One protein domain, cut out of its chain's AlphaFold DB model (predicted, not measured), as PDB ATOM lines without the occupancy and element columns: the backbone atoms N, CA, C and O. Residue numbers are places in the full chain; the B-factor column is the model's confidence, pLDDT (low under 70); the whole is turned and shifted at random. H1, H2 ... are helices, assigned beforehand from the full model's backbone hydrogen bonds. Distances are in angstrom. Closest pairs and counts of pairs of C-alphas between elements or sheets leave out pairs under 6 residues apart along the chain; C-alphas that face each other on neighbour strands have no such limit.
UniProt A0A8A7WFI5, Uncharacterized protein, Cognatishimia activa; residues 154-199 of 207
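What this domain is: This is residues 154 to 199 of the 207 residues of an uncharacterized protein of Cognatishimia activa (UniProt A0A8A7WFI5). A helix, H1, sticks out at one end with residues 154 to 159, and its last turn meets a shorter helix, H2, that runs nearly the same way. The loop of residues 167 to 181 swings out at the other end before H2, and the tail of residues 190 to 199 folds back toward H1. The printed part has 46 residues with two named helices, H1 then H2, and no named strand; it is all helix by class, though under half of the residues, 21, are in named elements. It is compact, with a radius of gyration of the C-alphas of 10.6 A, yet elongated, spanning 33 by 20 by 15 A.

Where its parts are: H1, residues 154 to 166, begins at C-alpha 154 (90.896, 124.545, 164.636) and is 19.2 A long. H2, residues 182 to 189, is 10.4 A long and ends at C-alpha 189 (77.858, 121.156, 143.588).

How they stand to each other: H1 touches H2 with residues 163 to 166 alone; the closest C-alphas, of Lys 166 and Val 186, are 6.2 A apart. They run the same way at a shallow tilt of 25 degrees. Every O i to N i+4 pair is within hydrogen-bond range in H2, and 8 of 9 in H1.

The domain as a whole: The C-alphas farthest apart, of Lys 154 and Gln 175, are 33.0 A apart. The printed part has no cut, and the link from H1 to H2 is long. The pLDDT is under 70 at residues 172, 175 and 190 to 199.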
ATOM      1  N   LYS A 154      91.078 125.927 165.110       88.06
ATOM      2  CA  LYS A 154      90.896 124.545 164.636       88.06
ATOM      3  C   LYS A 154      89.517 124.351 163.994       88.06
ATOM      4  O   LYS A 154      89.353 123.507 163.114       88.06
ATOM      5  N   GLU A 155      88.543 125.124 164.445       87.50
ATOM      6  CA  GLU A 155      87.155 125.141 164.004       87.50
ATOM      7  C   GLU A 155      87.050 125.586 162.540       87.50
ATOM      8  O   GLU A 155      86.410 124.885 161.758       87.50
ATOM      9  N   ASP A 156      87.780 126.635 162.141       86.00
ATOM     10  CA  ASP A 156      87.845 127.103 160.746       86.00
ATOM     11  C   ASP A 156      88.364 126.002 159.809       86.00
ATOM     12  O   ASP A 156      87.850 125.779 158.714       86.00
ATOM     13  N   GLY A 157      89.369 125.246 160.263       85.38
ATOM     14  CA  GLY A 157      89.898 124.107 159.515       85.38
ATOM     15  C   GLY A 157      88.878 122.976 159.347       85.38
ATOM     16  O   GLY A 157      88.802 122.365 158.280       85.38
ATOM     17  N   LYS A 158      88.073 122.692 160.378       87.94
ATOM     18  CA  LYS A 158      87.001 121.683 160.300       87.94
ATOM     19  C   LYS A 158      85.883 122.124 159.358       87.94
ATOM     20  O   LYS A 158      85.397 121.304 158.582       87.94
ATOM     21  N   GLU A 159      85.495 123.393 159.420       87.06
ATOM     22  CA  GLU A 159      84.491 123.979 158.531       87.06
ATOM     23  C   GLU A 159      84.938 123.879 157.070       87.06
ATOM     24  O   GLU A 159      84.224 123.319 156.237       87.06
ATOM     25  N   PHE A 160      86.173 124.289 156.778       87.94
ATOM     26  CA  PHE A 160      86.762 124.173 155.448       87.94
ATOM     27  C   PHE A 160      86.768 122.730 154.921       87.94
ATOM     28  O   PHE A 160      86.362 122.475 153.785       87.94
ATOM     29  N   LEU A 161      87.175 121.756 155.743       87.00
ATOM     30  CA  LEU A 161      87.157 120.340 155.358       87.00
ATOM     31  C   LEU A 161      85.733 119.812 155.130       87.00
ATOM     32  O   LEU A 161      85.510 119.025 154.207       87.00
ATOM     33  N   SER A 162      84.760 120.269 155.925       86.88
ATOM     34  CA  SER A 162      83.346 119.940 155.719       86.88
ATOM     35  C   SER A 162      82.848 120.464 154.371       86.88
ATOM     36  O   SER A 162      82.207 119.723 153.624       86.88
ATOM     37  N   LEU A 163      83.194 121.702 154.008       85.94
ATOM     38  CA  LEU A 163      82.847 122.286 152.711       85.94
ATOM     39  C   LEU A 163      83.522 121.542 151.553       85.94
ATOM     40  O   LEU A 163      82.858 121.239 150.563       85.94
ATOM     41  N   ILE A 164      84.792 121.147 151.701       85.38
ATOM     42  CA  ILE A 164      85.491 120.349 150.683       85.38
ATOM     43  C   ILE A 164      84.784 119.021 150.413       85.38
ATOM     44  O   ILE A 164      84.651 118.634 149.255       85.38
ATOM     45  N   SER A 165      84.297 118.332 151.446       82.56
ATOM     46  CA  SER A 165      83.600 117.047 151.267       82.56
ATOM     47  C   SER A 165      82.320 117.157 150.424       82.56
ATOM     48  O   SER A 165      81.893 116.183 149.808       82.56
ATOM     49  N   LYS A 166      81.721 118.354 150.363       81.56
ATOM     50  CA  LYS A 166      80.515 118.647 149.575       81.56
ATOM     51  C   LYS A 166      80.835 119.029 148.128       81.56
ATOM     52  O   LYS A 166      79.935 119.017 147.285       81.56
ATOM     53  N   LEU A 167      82.093 119.358 147.821       83.06
ATOM     54  CA  LEU A 167      82.524 119.691 146.466       83.06
ATOM     55  C   LEU A 167      82.376 118.471 145.557       83.06
ATOM     56  O   LEU A 167      82.705 117.342 145.922       83.06
ATOM     57  N   SER A 168      81.892 118.708 144.345       76.12
ATOM     58  CA  SER A 168      81.846 117.692 143.306       76.12
ATOM     59  C   SER A 168      83.207 117.425 142.647       76.12
ATOM     60  O   SER A 168      84.031 118.322 142.467       76.12
ATOM     61  N   ALA A 169      83.435 116.184 142.208       74.50
ATOM     62  CA  ALA A 169      84.681 115.721 141.581       74.50
ATOM     63  C   ALA A 169      84.987 116.374 140.216       74.50
ATOM     64  O   ALA A 169      86.055 116.166 139.629       74.50
ATOM     65  N   ASN A 170      84.041 117.151 139.687       71.00
ATOM     66  CA  ASN A 170      84.133 117.815 138.391       71.00
ATOM     67  C   ASN A 170      84.429 119.318 138.487       71.00
ATOM     68  O   ASN A 170      84.531 119.984 137.454       71.00
ATOM     69  N   ILE A 171      84.618 119.850 139.695       71.19
ATOM     70  CA  ILE A 171      85.041 121.236 139.890       71.19
ATOM     71  C   ILE A 171      86.409 121.487 139.239       71.19
ATOM     72  O   ILE A 171      87.348 120.703 139.380       71.19
ATOM     73  N   GLY A 172      86.511 122.585 138.485       64.94
ATOM     74  CA  GLY A 172      87.731 123.020 137.800       64.94
ATOM     75  C   GLY A 172      87.953 122.394 136.417       64.94
ATOM     76  O   GLY A 172      88.840 122.848 135.684       64.94
ATOM     77  N   LYS A 173      87.140 121.395 136.029       71.94
ATOM     78  CA  LYS A 173      87.166 120.790 134.684       71.94
ATOM     79  C   LYS A 173      86.419 121.640 133.653       71.94
ATOM     80  O   LYS A 173      86.859 121.720 132.510       71.94
ATOM     81  N   SER A 174      85.325 122.295 134.048       70.19
ATOM     82  CA  SER A 174      84.563 123.193 133.174       70.19
ATOM     83  C   SER A 174      85.043 124.642 133.292       70.19
ATOM     84  O   SER A 174      85.465 125.087 134.358       70.19
ATOM     85  N   GLN A 175      84.925 125.417 132.213       69.62
ATOM     86  CA  GLN A 175      85.234 126.853 132.233       69.62
ATOM     87  C   GLN A 175      84.331 127.628 133.209       69.62
ATOM     88  O   GLN A 175      84.775 128.596 133.810       69.62
ATOM     89  N   THR A 176      83.111 127.136 133.435       71.06
ATOM     90  CA  THR A 176      82.120 127.699 134.366       71.06
ATOM     91  C   THR A 176      82.458 127.508 135.843       71.06
ATOM     92  O   THR A 176      81.950 128.250 136.673       71.06
ATOM     93  N   THR A 177      83.299 126.528 136.189       71.31
ATOM     94  CA  THR A 177      83.692 126.252 137.585       71.31
ATOM     95  C   THR A 177      85.089 126.762 137.926       71.31
ATOM     96  O   THR A 177      85.554 126.601 139.055       71.31
ATOM     97  N   ARG A 178      85.784 127.379 136.963       70.75
ATOM     98  CA  ARG A 178      87.110 127.963 137.181       70.75
ATOM     99  C   ARG A 178      86.988 129.293 137.914       70.75
ATOM    100  O   ARG A 178      86.310 130.196 137.444       70.75
ATOM    101  N   GLY A 179      87.706 129.415 139.030       72.88
ATOM    102  CA  GLY A 179      87.798 130.664 139.791       72.88
ATOM    103  C   GLY A 179      86.608 130.957 140.707       72.88
ATOM    104  O   GLY A 179      86.534 132.058 141.239       72.88
ATOM    105  N   LEU A 180      85.695 130.000 140.906       80.50
ATOM    106  CA  LEU A 180      84.637 130.135 141.908       80.50
ATOM    107  C   LEU A 180      85.234 130.169 143.323       80.50
ATOM    108  O   LEU A 180      86.183 129.435 143.614       80.50
ATOM    109  N   SER A 181      84.645 130.987 144.198       80.75
ATOM    110  CA  SER A 181      84.885 130.897 145.641       80.75
ATOM    111  C   SER A 181      84.393 129.552 146.177       80.75
ATOM    112  O   SER A 181      83.577 128.879 145.538       80.75
ATOM    113  N   LEU A 182      84.882 129.151 147.352       81.44
ATOM    114  CA  LEU A 182      84.486 127.888 147.974       81.44
ATOM    115  C   LEU A 182      82.959 127.765 148.105       81.44
ATOM    116  O   LEU A 182      82.400 126.750 147.695       81.44
ATOM    117  N   ASP A 183      82.280 128.814 148.561       81.88
ATOM    118  CA  ASP A 183      80.823 128.810 148.736       81.88
ATOM    119  C   ASP A 183      80.067 128.706 147.409       81.88
ATOM    120  O   ASP A 183      79.101 127.945 147.284       81.88
ATOM    121  N   ALA A 184      80.536 129.410 146.375       80.75
ATOM    122  CA  ALA A 184      79.957 129.321 145.038       80.75
ATOM    123  C   ALA A 184      80.185 127.931 144.417       80.75
ATOM    124  O   ALA A 184      79.299 127.387 143.755       80.75
ATOM    125  N   ALA A 185      81.344 127.315 144.668       82.44
ATOM    126  CA  ALA A 185      81.662 125.964 144.213       82.44
ATOM    127  C   ALA A 185      80.835 124.889 144.943       82.44
ATOM    128  O   ALA A 185      80.400 123.914 144.319       82.44
ATOM    129  N   VAL A 186      80.577 125.076 146.241       82.25
ATOM    130  CA  VAL A 186      79.675 124.222 147.026       82.25
ATOM    131  C   VAL A 186      78.244 124.361 146.513       82.25
ATOM    132  O   VAL A 186      77.624 123.347 146.205       82.25
ATOM    133  N   THR A 187      77.753 125.586 146.314       82.94
ATOM    134  CA  THR A 187      76.404 125.851 145.780       82.94
ATOM    135  C   THR A 187      76.214 125.233 144.394       82.94
ATOM    136  O   THR A 187      75.210 124.580 144.135       82.94
ATOM    137  N   TRP A 188      77.215 125.341 143.513       80.69
ATOM    138  CA  TRP A 188      77.204 124.688 142.198       80.69
ATOM    139  C   TRP A 188      77.204 123.149 142.271       80.69
ATOM    140  O   TRP A 188      76.723 122.470 141.355       80.69
ATOM    141  N   SER A 189      77.775 122.599 143.344       80.31
ATOM    142  CA  SER A 189      77.858 121.156 143.588       80.31
ATOM    143  C   SER A 189      76.609 120.591 144.265       80.31
ATOM    144  O   SER A 189      76.339 119.398 144.122       80.31
ATOM    145  N   MET A 190      75.824 121.422 144.962       69.38
ATOM    146  CA  MET A 190      74.536 121.026 145.532       69.38
ATOM    147  C   MET A 190      73.566 120.667 144.394       69.38
ATOM    148  O   MET A 190      73.185 121.509 143.590       69.38
ATOM    149  N   GLY A 191      73.211 119.381 144.294       64.56
ATOM    150  CA  GLY A 191      72.349 118.836 143.234       64.56
ATOM    151  C   GLY A 191      73.041 117.875 142.260       64.56
ATOM    152  O   GLY A 191      72.373 117.284 141.412       64.56
ATOM    153  N   ARG A 192      74.360 117.663 142.380       66.88
ATOM    154  CA  ARG A 192      75.123 116.701 141.562       66.88
ATOM    155  C   ARG A 192      75.574 115.529 142.431       66.88
ATOM    156  O   ARG A 192      76.088 115.754 143.513       66.88
ATOM    157  N   ARG A 193      75.414 114.290 141.952       60.31
ATOM    158  CA  ARG A 193      75.722 113.063 142.723       60.31
ATOM    159  C   ARG A 193      77.220 112.719 142.801       60.31
ATOM    160  O   ARG A 193      77.591 111.781 143.500       60.31
ATOM    161  N   ASP A 194      78.075 113.472 142.113       65.06
ATOM    162  CA  ASP A 194      79.505 113.176 141.977       65.06
ATOM    163  C   ASP A 194      80.331 113.945 143.020       65.06
ATOM    164  O   ASP A 194      80.972 114.931 142.667       65.06
ATOM    165  N   HIS A 195      80.322 113.549 144.296       65.56
ATOM    166  CA  HIS A 195      81.075 114.235 145.365       65.56
ATOM    167  C   HIS A 195      82.523 113.731 145.510       65.56
ATOM    168  O   HIS A 195      82.828 112.576 145.213       65.56
ATOM    169  N   ILE A 196      83.433 114.590 145.986       63.62
ATOM    170  CA  ILE A 196      84.804 114.200 146.339       63.62
ATOM    171  C   ILE A 196      84.752 113.396 147.644       63.62
ATOM    172  O   ILE A 196      84.634 113.950 148.734       63.62
ATOM    173  N   THR A 197      84.879 112.073 147.555       55.28
ATOM    174  CA  THR A 197      85.033 111.204 148.731       55.28
ATOM    175  C   THR A 197      86.431 111.366 149.328       55.28
ATOM    176  O   THR A 197      87.349 110.606 149.030       55.28
ATOM    177  N   GLY A 198      86.601 112.379 150.172       49.91
ATOM    178  CA  GLY A 198      87.756 112.540 151.049       49.91
ATOM    179  C   GLY A 198      87.460 111.973 152.431       49.91
ATOM    180  O   GLY A 198      87.366 112.733 153.389       49.91
ATOM    181  N   ALA A 199      87.260 110.660 152.556       37.28
ATOM    182  CA  ALA A 199      87.193 110.057 153.883       37.28
ATOM    183  C   ALA A 199      88.594 110.124 154.526       37.28
ATOM    184  O   ALA A 199      89.556 109.652 153.906       37.28
TER     185      ALA A 199